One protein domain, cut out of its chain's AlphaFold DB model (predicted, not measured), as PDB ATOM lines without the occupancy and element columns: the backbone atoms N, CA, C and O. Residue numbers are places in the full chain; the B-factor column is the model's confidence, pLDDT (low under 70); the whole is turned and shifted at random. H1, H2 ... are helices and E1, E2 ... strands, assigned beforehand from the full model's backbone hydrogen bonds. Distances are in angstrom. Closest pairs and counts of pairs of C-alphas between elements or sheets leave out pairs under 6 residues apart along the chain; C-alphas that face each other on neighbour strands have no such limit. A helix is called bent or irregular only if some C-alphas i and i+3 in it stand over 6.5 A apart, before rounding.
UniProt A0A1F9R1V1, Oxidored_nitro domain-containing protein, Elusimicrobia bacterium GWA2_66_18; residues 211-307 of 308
ATOM      1  N   ARG A 211       7.564  15.751 -50.744       91.94
ATOM      2  CA  ARG A 211       7.524  16.548 -51.989       91.94
ATOM      3  C   ARG A 211       6.192  17.251 -52.266       91.94
ATOM      4  O   ARG A 211       6.177  18.360 -52.786       91.94
ATOM      5  N   TRP A 212       5.069  16.616 -51.925       87.50
ATOM      6  CA  TRP A 212       3.739  17.163 -52.196       87.50
ATOM      7  C   TRP A 212       3.285  18.180 -51.148       87.50
ATOM      8  O   TRP A 212       2.539  19.101 -51.483       87.50
ATOM      9  N   SER A 213       3.714  18.043 -49.892       89.00
ATOM     10  CA  SER A 213       3.301  18.951 -48.818       89.00
ATOM     11  C   SER A 213       4.109  20.247 -48.817       89.00
ATOM     12  O   SER A 213       3.550  21.290 -48.480       89.00
ATOM     13  N   VAL A 214       5.373  20.212 -49.258       91.62
ATOM     14  CA  VAL A 214       6.290  21.369 -49.269       91.62
ATOM     15  C   VAL A 214       5.673  22.632 -49.900       91.62
ATOM     16  O   VAL A 214       5.520  23.620 -49.175       91.62
ATOM     17  N   PRO A 215       5.204  22.630 -51.168       89.81
ATOM     18  CA  PRO A 215       4.679  23.850 -51.796       89.81
ATOM     19  C   PRO A 215       3.387  24.374 -51.153       89.81
ATOM     20  O   PRO A 215       3.085  25.562 -51.221       89.81
ATOM     21  N   HIS A 216       2.598  23.487 -50.543       86.94
ATOM     22  CA  HIS A 216       1.250  23.806 -50.065       86.94
ATOM     23  C   HIS A 216       1.225  24.250 -48.601       86.94
ATOM     24  O   HIS A 216       0.411  25.096 -48.222       86.94
ATOM     25  N   ALA A 217       2.087  23.660 -47.774       92.25
ATOM     26  CA  ALA A 217       2.063  23.832 -46.330       92.25
ATOM     27  C   ALA A 217       3.246  24.630 -45.774       92.25
ATOM     28  O   ALA A 217       3.102  25.219 -44.705       92.25
ATOM     29  N   PHE A 218       4.385  24.666 -46.468       95.69
ATOM     30  CA  PHE A 218       5.629  25.184 -45.893       95.69
ATOM     31  C   PHE A 218       6.207  26.358 -46.667       95.69
ATOM     32  O   PHE A 218       6.585  27.354 -46.052       95.69
ATOM     33  N   GLN A 219       6.227  26.278 -47.998       94.56
ATOM     34  CA  GLN A 219       6.882  27.288 -48.819       94.56
ATOM     35  C   GLN A 219       6.323  28.697 -48.553       94.56
ATOM     36  O   GLN A 219       5.112  28.927 -48.626       94.56
ATOM     37  N   ASN A 220       7.218  29.644 -48.257       94.25
ATOM     38  CA  ASN A 220       6.906  31.041 -47.918       94.25
ATOM     39  C   ASN A 220       6.006  31.218 -46.677       94.25
ATOM     40  O   ASN A 220       5.367  32.263 -46.521       94.25
ATOM     41  N   ARG A 221       5.923  30.214 -45.797       95.75
ATOM     42  CA  ARG A 221       5.181  30.290 -44.531       95.75
ATOM     43  C   ARG A 221       6.099  30.590 -43.365       95.75
ATOM     44  O   ARG A 221       7.274  30.230 -43.356       95.75
ATOM     45  N   ARG A 222       5.529  31.237 -42.357       97.00
ATOM     46  CA  ARG A 222       6.225  31.631 -41.139       97.00
ATOM     47  C   ARG A 222       5.769  30.777 -39.968       97.00
ATOM     48  O   ARG A 222       4.576  30.671 -39.703       97.00
ATOM     49  N   PHE A 223       6.708  30.206 -39.233       97.50
ATOM     50  CA  PHE A 223       6.438  29.346 -38.086       97.50
ATOM     51  C   PHE A 223       7.061  29.933 -36.827       97.50
ATOM     52  O   PHE A 223       8.078  30.614 -36.891       97.50
ATOM     53  N   SER A 224       6.480  29.649 -35.668       96.75
ATOM     54  CA  SER A 224       7.103  29.967 -34.384       96.75
ATOM     55  C   SER A 224       7.145  28.738 -33.495       96.75
ATOM     56  O   SER A 224       6.236  27.910 -33.541       96.75
ATOM     57  N   PHE A 225       8.193  28.631 -32.685       95.62
ATOM     58  CA  PHE A 225       8.411  27.515 -31.778       95.62
ATOM     59  C   PHE A 225       8.548  28.008 -30.341       95.62
ATOM     60  O   PHE A 225       9.383  28.855 -30.034       95.62
ATOM     61  N   ALA A 226       7.729  27.444 -29.460       91.25
ATOM     62  CA  ALA A 226       7.713  27.703 -28.030       91.25
ATOM     63  C   ALA A 226       7.708  26.359 -27.287       91.25
ATOM     64  O   ALA A 226       6.663  25.855 -26.871       91.25
ATOM     65  N   GLY A 227       8.886  25.755 -27.157       87.25
ATOM     66  CA  GLY A 227       9.067  24.447 -26.533       87.25
ATOM     67  C   GLY A 227      10.449  24.286 -25.907       87.25
ATOM     68  O   GLY A 227      11.154  25.265 -25.666       87.25
ATOM     69  N   ASP A 228      10.826  23.036 -25.633       88.25
ATOM     70  CA  ASP A 228      12.146  22.706 -25.094       88.25
ATOM     71  C   ASP A 228      13.268  23.185 -26.032       88.25
ATOM     72  O   ASP A 228      13.235  22.962 -27.246       88.25
ATOM     73  N   ALA A 229      14.270  23.850 -25.455       88.69
ATOM     74  CA  ALA A 229      15.352  24.481 -26.206       88.69
ATOM     75  C   ALA A 229      16.212  23.475 -26.990       88.69
ATOM     76  O   ALA A 229      16.832  23.861 -27.978       88.69
ATOM     77  N   GLY A 230      16.229  22.196 -26.598       89.56
ATOM     78  CA  GLY A 230      16.944  21.142 -27.312       89.56
ATOM     79  C   GLY A 230      16.369  20.844 -28.698       89.56
ATOM     80  O   GLY A 230      17.109  20.389 -29.566       89.56
ATOM     81  N   TYR A 231      15.086  21.136 -28.935       94.00
ATOM     82  CA  TYR A 231      14.440  20.944 -30.239       94.00
ATOM     83  C   TYR A 231      14.468  22.193 -31.125       94.00
ATOM     84  O   TYR A 231      14.276  22.078 -32.332       94.00
ATOM     85  N   ALA A 232      14.701  23.382 -30.558       94.31
ATOM     86  CA  ALA A 232      14.562  24.641 -31.290       94.31
ATOM     87  C   ALA A 232      15.497  24.768 -32.517       94.31
ATOM     88  O   ALA A 232      15.001  25.175 -33.568       94.31
ATOM     89  N   PRO A 233      16.791  24.381 -32.457       95.81
ATOM     90  CA  PRO A 233      17.656  24.412 -33.639       95.81
ATOM     91  C   PRO A 233      17.174  23.460 -34.739       95.81
ATOM     92  O   PRO A 233      16.990  23.877 -35.878       95.81
ATOM     93  N   GLY A 234      16.870  22.207 -34.384       97.12
ATOM     94  CA  GLY A 234      16.372  21.210 -35.337       97.12
ATOM     95  C   GLY A 234      15.012  21.576 -35.939       97.12
ATOM     96  O   GLY A 234      14.759  21.310 -37.112       97.12
ATOM     97  N   PHE A 235      14.151  22.252 -35.169       97.88
ATOM     98  CA  PHE A 235      12.910  22.834 -35.676       97.88
ATOM     99  C   PHE A 235      13.188  23.878 -36.757       97.88
ATOM    100  O   PHE A 235      12.590  23.816 -37.828       97.88
ATOM    101  N   ALA A 236      14.072  24.839 -36.472       97.88
ATOM    102  CA  ALA A 236      14.370  25.923 -37.397       97.88
ATOM    103  C   ALA A 236      14.957  25.403 -38.708       97.88
ATOM    104  O   ALA A 236      14.427  25.717 -39.772       97.88
ATOM    105  N   GLU A 237      15.947  24.518 -38.615       98.06
ATOM    106  CA  GLU A 237      16.570  23.890 -39.780       98.06
ATOM    107  C   GLU A 237      15.559  23.077 -40.600       98.06
ATOM    108  O   GLU A 237      15.542  23.178 -41.821       98.06
ATOM    109  N   LEU A 238      14.666  22.313 -39.957       97.81
ATOM    110  CA  LEU A 238      13.615  21.583 -40.672       97.81
ATOM    111  C   LEU A 238      12.666  22.529 -41.421       97.81
ATOM    112  O   LEU A 238      12.283  22.240 -42.551       97.81
ATOM    113  N   ILE A 239      12.249  23.634 -40.799       98.12
ATOM    114  CA  ILE A 239      11.350  24.602 -41.440       98.12
ATOM    115  C   ILE A 239      12.028  25.274 -42.637       98.12
ATOM    116  O   ILE A 239      11.389  25.416 -43.679       98.12
ATOM    117  N   GLU A 240      13.297  25.655 -42.500       97.50
ATOM    118  CA  GLU A 240      14.092  26.239 -43.585       97.50
ATOM    119  C   GLU A 240      14.271  25.249 -44.746       97.50
ATOM    120  O   GLU A 240      14.018  25.612 -45.895       97.50
ATOM    121  N   GLU A 241      14.580  23.982 -44.452       95.62
ATOM    122  CA  GLU A 241      14.713  22.911 -45.452       95.62
ATOM    123  C   GLU A 241      13.411  22.691 -46.248       95.62
ATOM    124  O   GLU A 241      13.426  22.366 -47.434       95.62
ATOM    125  N   LEU A 242      12.257  22.912 -45.609       96.06
ATOM    126  CA  LEU A 242      10.932  22.817 -46.232       96.06
ATOM    127  C   LEU A 242      10.488  24.129 -46.917       96.06
ATOM    128  O   LEU A 242       9.354  24.224 -47.391       96.06
ATOM    129  N   GLY A 243      11.351  25.147 -46.986       96.25
ATOM    130  CA  GLY A 243      11.088  26.426 -47.653       96.25
ATOM    131  C   GLY A 243      10.257  27.425 -46.838       96.25
ATOM    132  O   GLY A 243       9.721  28.385 -47.404       96.25
ATOM    133  N   GLY A 244      10.107  27.193 -45.533       97.25
ATOM    134  CA  GLY A 244       9.503  28.132 -44.592       97.25
ATOM    135  C   GLY A 244      10.539  29.023 -43.903       97.25
ATOM    136  O   GLY A 244      11.729  28.982 -44.199       97.25
ATOM    137  N   ALA A 245      10.078  29.831 -42.951       97.75
ATOM    138  CA  ALA A 245      10.931  30.641 -42.086       97.75
ATOM    139  C   ALA A 245      10.459  30.578 -40.631       97.75
ATOM    140  O   ALA A 245       9.255  30.546 -40.365       97.75
ATOM    141  N   VAL A 246      11.391  30.618 -39.678       97.25
ATOM    142  CA  VAL A 246      11.057  30.773 -38.256       97.25
ATOM    143  C   VAL A 246      11.003  32.250 -37.877       97.25
ATOM    144  O   VAL A 246      11.826  33.056 -38.303       97.25
ATOM    145  N   THR A 247      10.011  32.628 -37.077       96.69
ATOM    146  CA  THR A 247       9.807  33.999 -36.614       96.69
ATOM    147  C   THR A 247       9.214  34.035 -35.201       96.69
ATOM    148  O   THR A 247       8.911  33.001 -34.591       96.69
ATOM    149  N   ALA A 248       9.067  35.242 -34.654       93.25
ATOM    150  CA  ALA A 248       8.371  35.458 -33.393       93.25
ATOM    151  C   ALA A 248       6.895  35.011 -33.500       93.25
ATOM    152  O   ALA A 248       6.348  34.959 -34.600       93.25
ATOM    153  N   PRO A 249       6.214  34.695 -32.386       90.56
ATOM    154  CA  PRO A 249       4.808  34.287 -32.437       90.56
ATOM    155  C   PRO A 249       3.922  35.302 -33.174       90.56
ATOM    156  O   PRO A 249       3.055  34.919 -33.964       90.56
ATOM    157  N   ASP A 250       4.203  36.592 -32.978       88.31
ATOM    158  CA  ASP A 250       3.548  37.693 -33.675       88.31
ATOM    159  C   ASP A 250       3.977  37.721 -35.147       88.31
ATOM    160  O   ASP A 250       5.070  38.155 -35.507       88.31
ATOM    161  N   GLY A 251       3.091  37.234 -36.015       85.69
ATOM    162  CA  GLY A 251       3.338  37.109 -37.450       85.69
ATOM    163  C   GLY A 251       3.571  35.675 -37.923       85.69
ATOM    164  O   GLY A 251       3.662  35.457 -39.127       85.69
ATOM    165  N   ALA A 252       3.604  34.679 -37.042       92.94
ATOM    166  CA  ALA A 252       3.621  33.291 -37.487       92.94
ATOM    167  C   ALA A 252       2.270  32.877 -38.105       92.94
ATOM    168  O   ALA A 252       1.198  33.195 -37.588       92.94
ATOM    169  N   ASP A 253       2.318  32.124 -39.204       93.44
ATOM    170  CA  ASP A 253       1.167  31.406 -39.758       93.44
ATOM    171  C   ASP A 253       0.766  30.227 -38.860       93.44
ATOM    172  O   ASP A 253      -0.417  29.891 -38.768       93.44
ATOM    173  N   LEU A 254       1.746  29.617 -38.180       94.75
ATOM    174  CA  LEU A 254       1.545  28.551 -37.203       94.75
ATOM    175  C   LEU A 254       2.509  28.698 -36.018       94.75
ATOM    176  O   LEU A 254       3.725  28.750 -36.190       94.75
ATOM    177  N   VAL A 255       1.957  28.691 -34.804       94.31
ATOM    178  CA  VAL A 255       2.727  28.616 -33.553       94.31
ATOM    179  C   VAL A 255       2.702  27.179 -33.038       94.31
ATOM    180  O   VAL A 255       1.630  26.577 -32.922       94.31
ATOM    181  N   VAL A 256       3.878  26.643 -32.723       95.31
ATOM    182  CA  VAL A 256       4.112  25.270 -32.270       95.31
ATOM    183  C   VAL A 256       4.618  25.289 -30.832       95.31
ATOM    184  O   VAL A 256       5.554  26.019 -30.521       95.31
ATOM    185  N   GLY A 257       4.024  24.490 -29.948       90.81
ATOM    186  CA  GLY A 257       4.441  24.419 -28.548       90.81
ATOM    187  C   GLY A 257       3.369  23.873 -27.612       90.81
ATOM    188  O   GLY A 257       2.205  23.771 -27.989       90.81
ATOM    189  N   ALA A 258       3.749  23.557 -26.377       79.56
ATOM    190  CA  ALA A 258       2.886  22.946 -25.360       79.56
ATOM    191  C   ALA A 258       1.581  23.734 -25.121       79.56
ATOM    192  O   ALA A 258       0.480  23.196 -25.201       79.56
ATOM    193  N   ALA A 259       1.699  25.051 -24.930       70.69
ATOM    194  CA  ALA A 259       0.565  25.954 -24.721       70.69
ATOM    195  C   ALA A 259       0.077  26.639 -26.015       70.69
ATOM    196  O   ALA A 259      -0.714  27.582 -25.960       70.69
ATOM    197  N   ALA A 260       0.567  26.230 -27.189       69.19
ATOM    198  CA  ALA A 260       0.288  26.950 -28.427       69.19
ATOM    199  C   ALA A 260      -1.159  26.736 -28.901       69.19
ATOM    200  O   ALA A 260      -1.662  25.615 -28.952       69.19
ATOM    201  N   GLY A 261      -1.826  27.808 -29.339       69.38
ATOM    202  CA  GLY A 261      -3.137  27.712 -29.995       69.38
ATOM    203  C   GLY A 261      -3.098  27.034 -31.375       69.38
ATOM    204  O   GLY A 261      -4.147  26.636 -31.873       69.38
ATOM    205  N   GLY A 262      -1.908  26.906 -31.981       83.12
ATOM    206  CA  GLY A 262      -1.690  26.326 -33.309       83.12
ATOM    207  C   GLY A 262      -1.502  24.808 -33.288       83.12
ATOM    208  O   GLY A 262      -2.460  24.062 -33.487       83.12
ATOM    209  N   LEU A 263      -0.265  24.348 -33.070       91.44
ATOM    210  CA  LEU A 263       0.071  22.927 -32.947       91.44
ATOM    211  C   LEU A 263       0.691  22.639 -31.579       91.44
ATOM    212  O   LEU A 263       1.731  23.190 -31.226       91.44
ATOM    213  N   GLU A 264       0.084  21.714 -30.842       90.38
ATOM    214  CA  GLU A 264       0.636  21.243 -29.576       90.38
ATOM    215  C   GLU A 264       1.862  20.340 -29.788       90.38
ATOM    216  O   GLU A 264       1.803  19.367 -30.551       90.38
ATOM    217  N   PHE A 265       2.967  20.656 -29.110       91.44
ATOM    218  CA  PHE A 265       4.204  19.870 -29.115       91.44
ATOM    219  C   PHE A 265       5.055  20.135 -27.863       91.44
ATOM    220  O   PHE A 265       5.242  21.288 -27.477       91.44
ATOM    221  N   GLY A 266       5.614  19.070 -27.282       86.50
ATOM    222  CA  GLY A 266       6.386  19.110 -26.038       86.50
ATOM    223  C   GLY A 266       5.506  19.034 -24.790       86.50
ATOM    224  O   GLY A 266       4.359  18.597 -24.859       86.50
ATOM    225  N   TYR A 267       6.045  19.488 -23.657       81.00
ATOM    226  CA  TYR A 267       5.411  19.375 -22.343       81.00
ATOM    227  C   TYR A 267       5.021  20.736 -21.730       81.00
ATOM    228  O   TYR A 267       5.815  21.681 -21.806       81.00
ATOM    229  N   PRO A 268       3.869  20.836 -21.032       78.44
ATOM    230  CA  PRO A 268       2.828  19.807 -20.907       78.44
ATOM    231  C   PRO A 268       2.051  19.605 -22.217       78.44
ATOM    232  O   PRO A 268       1.841  20.555 -22.965       78.44
ATOM    233  N   SER A 269       1.617  18.373 -22.487       76.56
ATOM    234  CA  SER A 269       0.746  18.053 -23.625       76.56
ATOM    235  C   SER A 269      -0.648  17.750 -23.089       76.56
ATOM    236  O   SER A 269      -0.819  16.753 -22.396       76.56
ATOM    237  N   GLU A 270      -1.627  18.616 -23.373       76.00
ATOM    238  CA  GLU A 270      -2.991  18.487 -22.853       76.00
ATOM    239  C   GLU A 270      -4.056  18.063 -23.861       76.00
ATOM    240  O   GLU A 270      -5.118  17.588 -23.461       76.00
ATOM    241  N   ARG A 271      -3.818  18.247 -25.160       79.12
ATOM    242  CA  ARG A 271      -4.839  18.039 -26.201       79.12
ATOM    243  C   ARG A 271      -4.445  16.986 -27.222       79.12
ATOM    244  O   ARG A 271      -5.253  16.662 -28.094       79.12
ATOM    245  N   ARG A 272      -3.216  16.472 -27.161       82.31
ATOM    246  CA  ARG A 272      -2.727  15.431 -28.069       82.31
ATOM    247  C   ARG A 272      -2.319  14.190 -27.293       82.31
ATOM    248  O   ARG A 272      -1.398  14.267 -26.490       82.31
ATOM    249  N   HIS A 273      -2.908  13.060 -27.676       83.31
ATOM    250  CA  HIS A 273      -2.457  11.732 -27.277       83.31
ATOM    251  C   HIS A 273      -1.902  10.965 -28.484       83.31
ATOM    252  O   HIS A 273      -2.516  10.945 -29.555       83.31
ATOM    253  N   ALA A 274      -0.739  10.343 -28.323       86.62
ATOM    254  CA  ALA A 274      -0.088   9.486 -29.301       86.62
ATOM    255  C   ALA A 274      -0.381   8.013 -28.969       86.62
ATOM    256  O   ALA A 274       0.342   7.358 -28.217       86.62
ATOM    257  N   LEU A 275      -1.474   7.494 -29.534       84.50
ATOM    258  CA  LEU A 275      -1.909   6.108 -29.309       84.50
ATOM    259  C   LEU A 275      -1.017   5.090 -30.028       84.50
ATOM    260  O   LEU A 275      -0.770   4.006 -29.506       84.50
ATOM    261  N   ASN A 276      -0.533   5.458 -31.213       89.00
ATOM    262  CA  ASN A 276       0.402   4.662 -31.996       89.00
ATOM    263  C   ASN A 276       1.826   5.145 -31.758       89.00
ATOM    264  O   ASN A 276       2.044   6.324 -31.465       89.00
ATOM    265  N   ASP A 277       2.784   4.244 -31.953       91.44
ATOM    266  CA  ASP A 277       4.190   4.607 -31.901       91.44
ATOM    267  C   ASP A 277       4.532   5.498 -33.111       91.44
ATOM    268  O   ASP A 277       4.640   5.039 -34.247       91.44
ATOM    269  N   GLU A 278       4.629   6.806 -32.862       90.50
ATOM    270  CA  GLU A 278       4.773   7.861 -33.869       90.50
ATOM    271  C   GLU A 278       5.957   8.752 -33.483       90.50
ATOM    272  O   GLU A 278       5.795   9.804 -32.859       90.50
ATOM    273  N   ALA A 279       7.164   8.314 -33.846       95.88
ATOM    274  CA  ALA A 279       8.380   9.074 -33.584       95.88
ATOM    275  C   ALA A 279       8.285  10.505 -34.144       95.88
ATOM    276  O   ALA A 279       7.614  10.770 -35.143       95.88
ATOM    277  N   PHE A 280       9.009  11.418 -33.507       96.44
ATOM    278  CA  PHE A 280       9.338  12.744 -34.028       96.44
ATOM    279  C   PHE A 280      10.856  12.982 -34.135       96.44
ATOM    280  O   PHE A 280      11.272  14.012 -34.656       96.44
ATOM    281  N   LEU A 281      11.678  12.038 -33.671       98.12
ATOM    282  CA  LEU A 281      13.116  11.961 -33.933       98.12
ATOM    283  C   LEU A 281      13.417  11.111 -35.175       98.12
ATOM    284  O   LEU A 281      12.586  10.312 -35.602       98.12
ATOM    285  N   GLY A 282      14.621  11.256 -35.723       98.50
ATOM    286  CA  GLY A 282      15.070  10.531 -36.908       98.50
ATOM    287  C   GLY A 282      14.392  11.013 -38.193       98.50
ATOM    288  O   GLY A 282      13.548  11.915 -38.181       98.50
ATOM    289  N   PHE A 283      14.732  10.397 -39.324       98.38
ATOM    290  CA  PHE A 283      14.133  10.757 -40.612       98.38
ATOM    291  C   PHE A 283      12.628  10.446 -40.670       98.38
ATOM    292  O   PHE A 283      11.862  11.344 -41.041       98.38
ATOM    293  N   PRO A 284      12.140   9.265 -40.225       97.00
ATOM    294  CA  PRO A 284      10.704   8.996 -40.179       97.00
ATOM    295  C   PRO A 284       9.971   9.954 -39.237       97.00
ATOM    296  O   PRO A 284       8.852  10.378 -39.536       97.00
ATOM    297  N   GLY A 285      10.606  10.341 -38.127       97.62
ATOM    298  CA  GLY A 285      10.026  11.299 -37.197       97.62
ATOM    299  C   GLY A 285       9.980  12.722 -37.738       97.62
ATOM    300  O   GLY A 285       8.985  13.411 -37.525       97.62
ATOM    301  N   ALA A 286      10.977  13.149 -38.516       97.88
ATOM    302  CA  ALA A 286      10.923  14.420 -39.231       97.88
ATOM    303  C   ALA A 286       9.745  14.457 -40.222       97.88
ATOM    304  O   ALA A 286       9.010  15.444 -40.268       97.88
ATOM    305  N   VAL A 287       9.506  13.362 -40.956       97.38
ATOM    306  CA  VAL A 287       8.354  13.234 -41.868       97.38
ATOM    307  C   VAL A 287       7.027  13.256 -41.105       97.38
ATOM    308  O   VAL A 287       6.105  13.980 -41.484       97.38
ATOM    309  N   SER A 288       6.926  12.491 -40.019       96.00
ATOM    310  CA  SER A 288       5.763  12.463 -39.123       96.00
ATOM    311  C   SER A 288       5.441  13.856 -38.566       96.00
ATOM    312  O   SER A 288       4.321  14.363 -38.679       96.00
ATOM    313  N   PHE A 289       6.457  14.543 -38.047       96.50
ATOM    314  CA  PHE A 289       6.311  15.883 -37.504       96.50
ATOM    315  C   PHE A 289       5.922  16.906 -38.582       96.50
ATOM    316  O   PHE A 289       5.001  17.699 -38.371       96.50
ATOM    317  N   ALA A 290       6.528  16.839 -39.769       96.88
ATOM    318  CA  ALA A 290       6.125  17.653 -40.911       96.88
ATOM    319  C   ALA A 290       4.672  17.370 -41.340       96.88
ATOM    320  O   ALA A 290       3.925  18.303 -41.629       96.88
ATOM    321  N   SER A 291       4.210  16.119 -41.306       94.94
ATOM    322  CA  SER A 291       2.800  15.793 -41.570       94.94
ATOM    323  C   SER A 291       1.856  16.524 -40.607       94.94
ATOM    324  O   SER A 291       0.870  17.137 -41.025       94.94
ATOM    325  N   ARG A 292       2.194  16.553 -39.312       94.06
ATOM    326  CA  ARG A 292       1.422  17.280 -38.291       94.06
ATOM    327  C   ARG A 292       1.391  18.785 -38.545       94.06
ATOM    328  O   ARG A 292       0.324  19.391 -38.444       94.06
ATOM    329  N   LEU A 293       2.536  19.378 -38.896       95.62
ATOM    330  CA  LEU A 293       2.626  20.792 -39.267       95.62
ATOM    331  C   LEU A 293       1.753  21.094 -40.485       95.62
ATOM    332  O   LEU A 293       0.930  22.008 -40.439       95.62
ATOM    333  N   ALA A 294       1.868  20.287 -41.541       94.75
ATOM    334  CA  ALA A 294       1.112  20.473 -42.770       94.75
ATOM    335  C   ALA A 294      -0.400  20.410 -42.533       94.75
ATOM    336  O   ALA A 294      -1.136  21.296 -42.969       94.75
ATOM    337  N   ASN A 295      -0.862  19.423 -41.764       92.44
ATOM    338  CA  ASN A 295      -2.272  19.294 -41.408       92.44
ATOM    339  C   ASN A 295      -2.776  20.495 -40.593       92.44
ATOM    340  O   ASN A 295      -3.886  20.978 -40.833       92.44
ATOM    341  N   ALA A 296      -1.970  21.014 -39.663       92.94
ATOM    342  CA  ALA A 296      -2.326  22.195 -38.879       92.94
ATOM    343  C   ALA A 296      -2.426  23.462 -39.749       92.94
ATOM    344  O   ALA A 296      -3.405  24.204 -39.635       92.94
ATOM    345  N   VAL A 297      -1.471  23.673 -40.664       91.94
ATOM    346  CA  VAL A 297      -1.497  24.791 -41.623       91.94
ATOM    347  C   VAL A 297      -2.740  24.709 -42.506       91.94
ATOM    348  O   VAL A 297      -3.513  25.666 -42.581       91.94
ATOM    349  N   VAL A 298      -2.980  23.555 -43.135       86.06
ATOM    350  CA  VAL A 298      -4.117  23.358 -44.045       86.06
ATOM    351  C   VAL A 298      -5.445  23.557 -43.312       86.06
ATOM    352  O   VAL A 298      -6.313  24.281 -43.804       86.06
ATOM    353  N   LYS A 299      -5.598  23.007 -42.102       85.81
ATOM    354  CA  LYS A 299      -6.792  23.225 -41.270       85.81
ATOM    355  C   LYS A 299      -7.014  24.711 -40.972       85.81
ATOM    356  O   LYS A 299      -8.141  25.194 -41.096       85.81
ATOM    357  N   GLY A 300      -5.957  25.445 -40.625       80.75
ATOM    358  CA  GLY A 300      -6.023  26.888 -40.386       80.75
ATOM    359  C   GLY A 300      -6.492  27.683 -41.611       80.75
ATOM    360  O   GLY A 300      -7.286  28.617 -41.473       80.75
ATOM    361  N   LEU A 301      -6.066  27.287 -42.816       71.12
ATOM    362  CA  LEU A 301      -6.500  27.905 -44.074       71.12
ATOM    363  C   LEU A 301      -8.000  27.701 -44.339       71.12
ATOM    364  O   LEU A 301      -8.684  28.651 -44.724       71.12
ATOM    365  N   TYR A 302      -8.528  26.496 -44.097       69.00
ATOM    366  CA  TYR A 302      -9.961  26.216 -44.256       69.00
ATOM    367  C   TYR A 302     -10.827  27.031 -43.295       69.00
ATOM    368  O   TYR A 302     -11.818  27.627 -43.716       69.00
ATOM    369  N   VAL A 303     -10.439  27.121 -42.018       71.12
ATOM    370  CA  VAL A 303     -11.197  27.890 -41.014       71.12
ATOM    371  C   VAL A 303     -11.254  29.379 -41.368       71.12
ATOM    372  O   VAL A 303     -12.286  30.011 -41.163       71.12
ATOM    373  N   LYS A 304     -10.179  29.949 -41.930       65.25
ATOM    374  CA  LYS A 304     -10.176  31.346 -42.395       65.25
ATOM    375  C   LYS A 304     -11.126  31.566 -43.580       65.25
ATOM    376  O   LYS A 304     -11.842  32.558 -43.582       65.25
ATOM    377  N   ARG A 305     -11.174  30.635 -44.542       61.94
ATOM    378  CA  ARG A 305     -12.057  30.714 -45.725       61.94
ATOM    379  C   ARG A 305     -13.543  30.506 -45.416       61.94
ATOM    380  O   ARG A 305     -14.375  31.037 -46.126       61.94
ATOM    381  N   GLY A 306     -13.888  29.742 -44.379       55.94
ATOM    382  CA  GLY A 306     -15.287  29.544 -43.968       55.94
ATOM    383  C   GLY A 306     -15.880  30.692 -43.139       55.94
ATOM    384  O   GLY A 306     -17.056  30.641 -42.792       55.94
ATOM    385  N   ARG A 307     -15.068  31.694 -42.769       54.19
ATOM    386  CA  ARG A 307     -15.487  32.886 -42.006       54.19
ATOM    387  C   ARG A 307     -15.530  34.162 -42.857       54.19
ATOM    388  O   ARG A 307     -15.878  35.208 -42.315       54.19
TER     389      ARG A 307
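AT A GLANCE: This is residues 211 to 307 of the 308 residues of the protein "Oxidored_nitro domain-containing protein" of Elusimicrobia bacterium GWA2_66_18 (UniProt A0A1F9R1V1). A long helix, H3, and a shorter one, H2, lie over one face of a small sheet of two parallel strands, H2 by E1 and H3 by E2, with the short helix H1 packed on H3. Residues 302 to 307, of which 302 to 305 belong to H3, stick out from the rest, and two long links without a named element, residues 242 to 253 and 258 to 281, make much of the remainder. The 97 printed residues hold three named helices and two named strands in the order H1, E1, H2, E2, H3, with the sheet order E1, E2. The class is mostly helix, though the named elements hold 48 residues, under half of those printed. The whole is compact, with a radius of gyration of the C-alphas of 12.8 A and spans of 33 by 28 by 26 A.

IN THESE COORDINATES: H1 is residues 214 to 218, beginning at C-alpha 214 at (6.290, 21.369, -49.269); it is neither bent nor irregular, but only just: C-alphas 215 and 218 are 6.1 A apart. E1 is residues 222 to 226, 13.8 A long. H2 is residues 232 to 241, 14.3 A from C-alpha 232 at (14.562, 24.641, -31.290) to its last C-alpha. E2 is residues 254 to 257, 10.0 A long. H3 is residues 282 to 305, 34.9 A long, ending at C-alpha 305 at (-12.057, 30.714, -45.725).

HOW THE PARTS SIT: H1 touches H3, which meets it with residues 293 to 298 alone; the closest C-alphas are those of Ala 217 and Ala 294, 5.0 A apart. H1 and H2 are close but not clearly touching, with the C-alphas of Phe 218 and Ile 239 7.3 A apart. E1 and E2 are parallel neighbours at 16 degrees; N 226 and O 256 are 2.8 A apart, and N 256 and O 224 2.8 A, both within hydrogen-bond range. Residues 222 to 223 of E1 also pair with residues 245 to 246, parallel. E1, H2 and E2 form a strand-helix-strand unit, two parallel neighbour strands with a helix between them along the chain, and its crossover is left-handed. The closest C-alphas of E1 and H2 are those of Phe 225 and Ala 232, 6.8 A apart. H2 and H3 are close but not clearly touching, the C-alphas of Leu 238 and Ala 286 being 7.8 A apart, and their lines are about perpendicular at 73 degrees. The closest C-alphas of E2 and H3 are those of Leu 254 and Val 297, 6.6 A apart. H1 and E2 are apart, and so are E1 and H3. In H1, H2 and H3 every O i to N i+4 pair is within hydrogen-bond range.

THE WHOLE: The C-alphas farthest apart are those of Gly 282 and Arg 307, 38.2 A. The printed part has no cut. The links H1 to E1 and E1 to H2 are tight; H2 to E2, with 12 residues, and E2 to H3, with 24, are long. Mean pLDDT of the printed part is 89.3; residues 260 to 261, 302 and 304 to 307 are under 70.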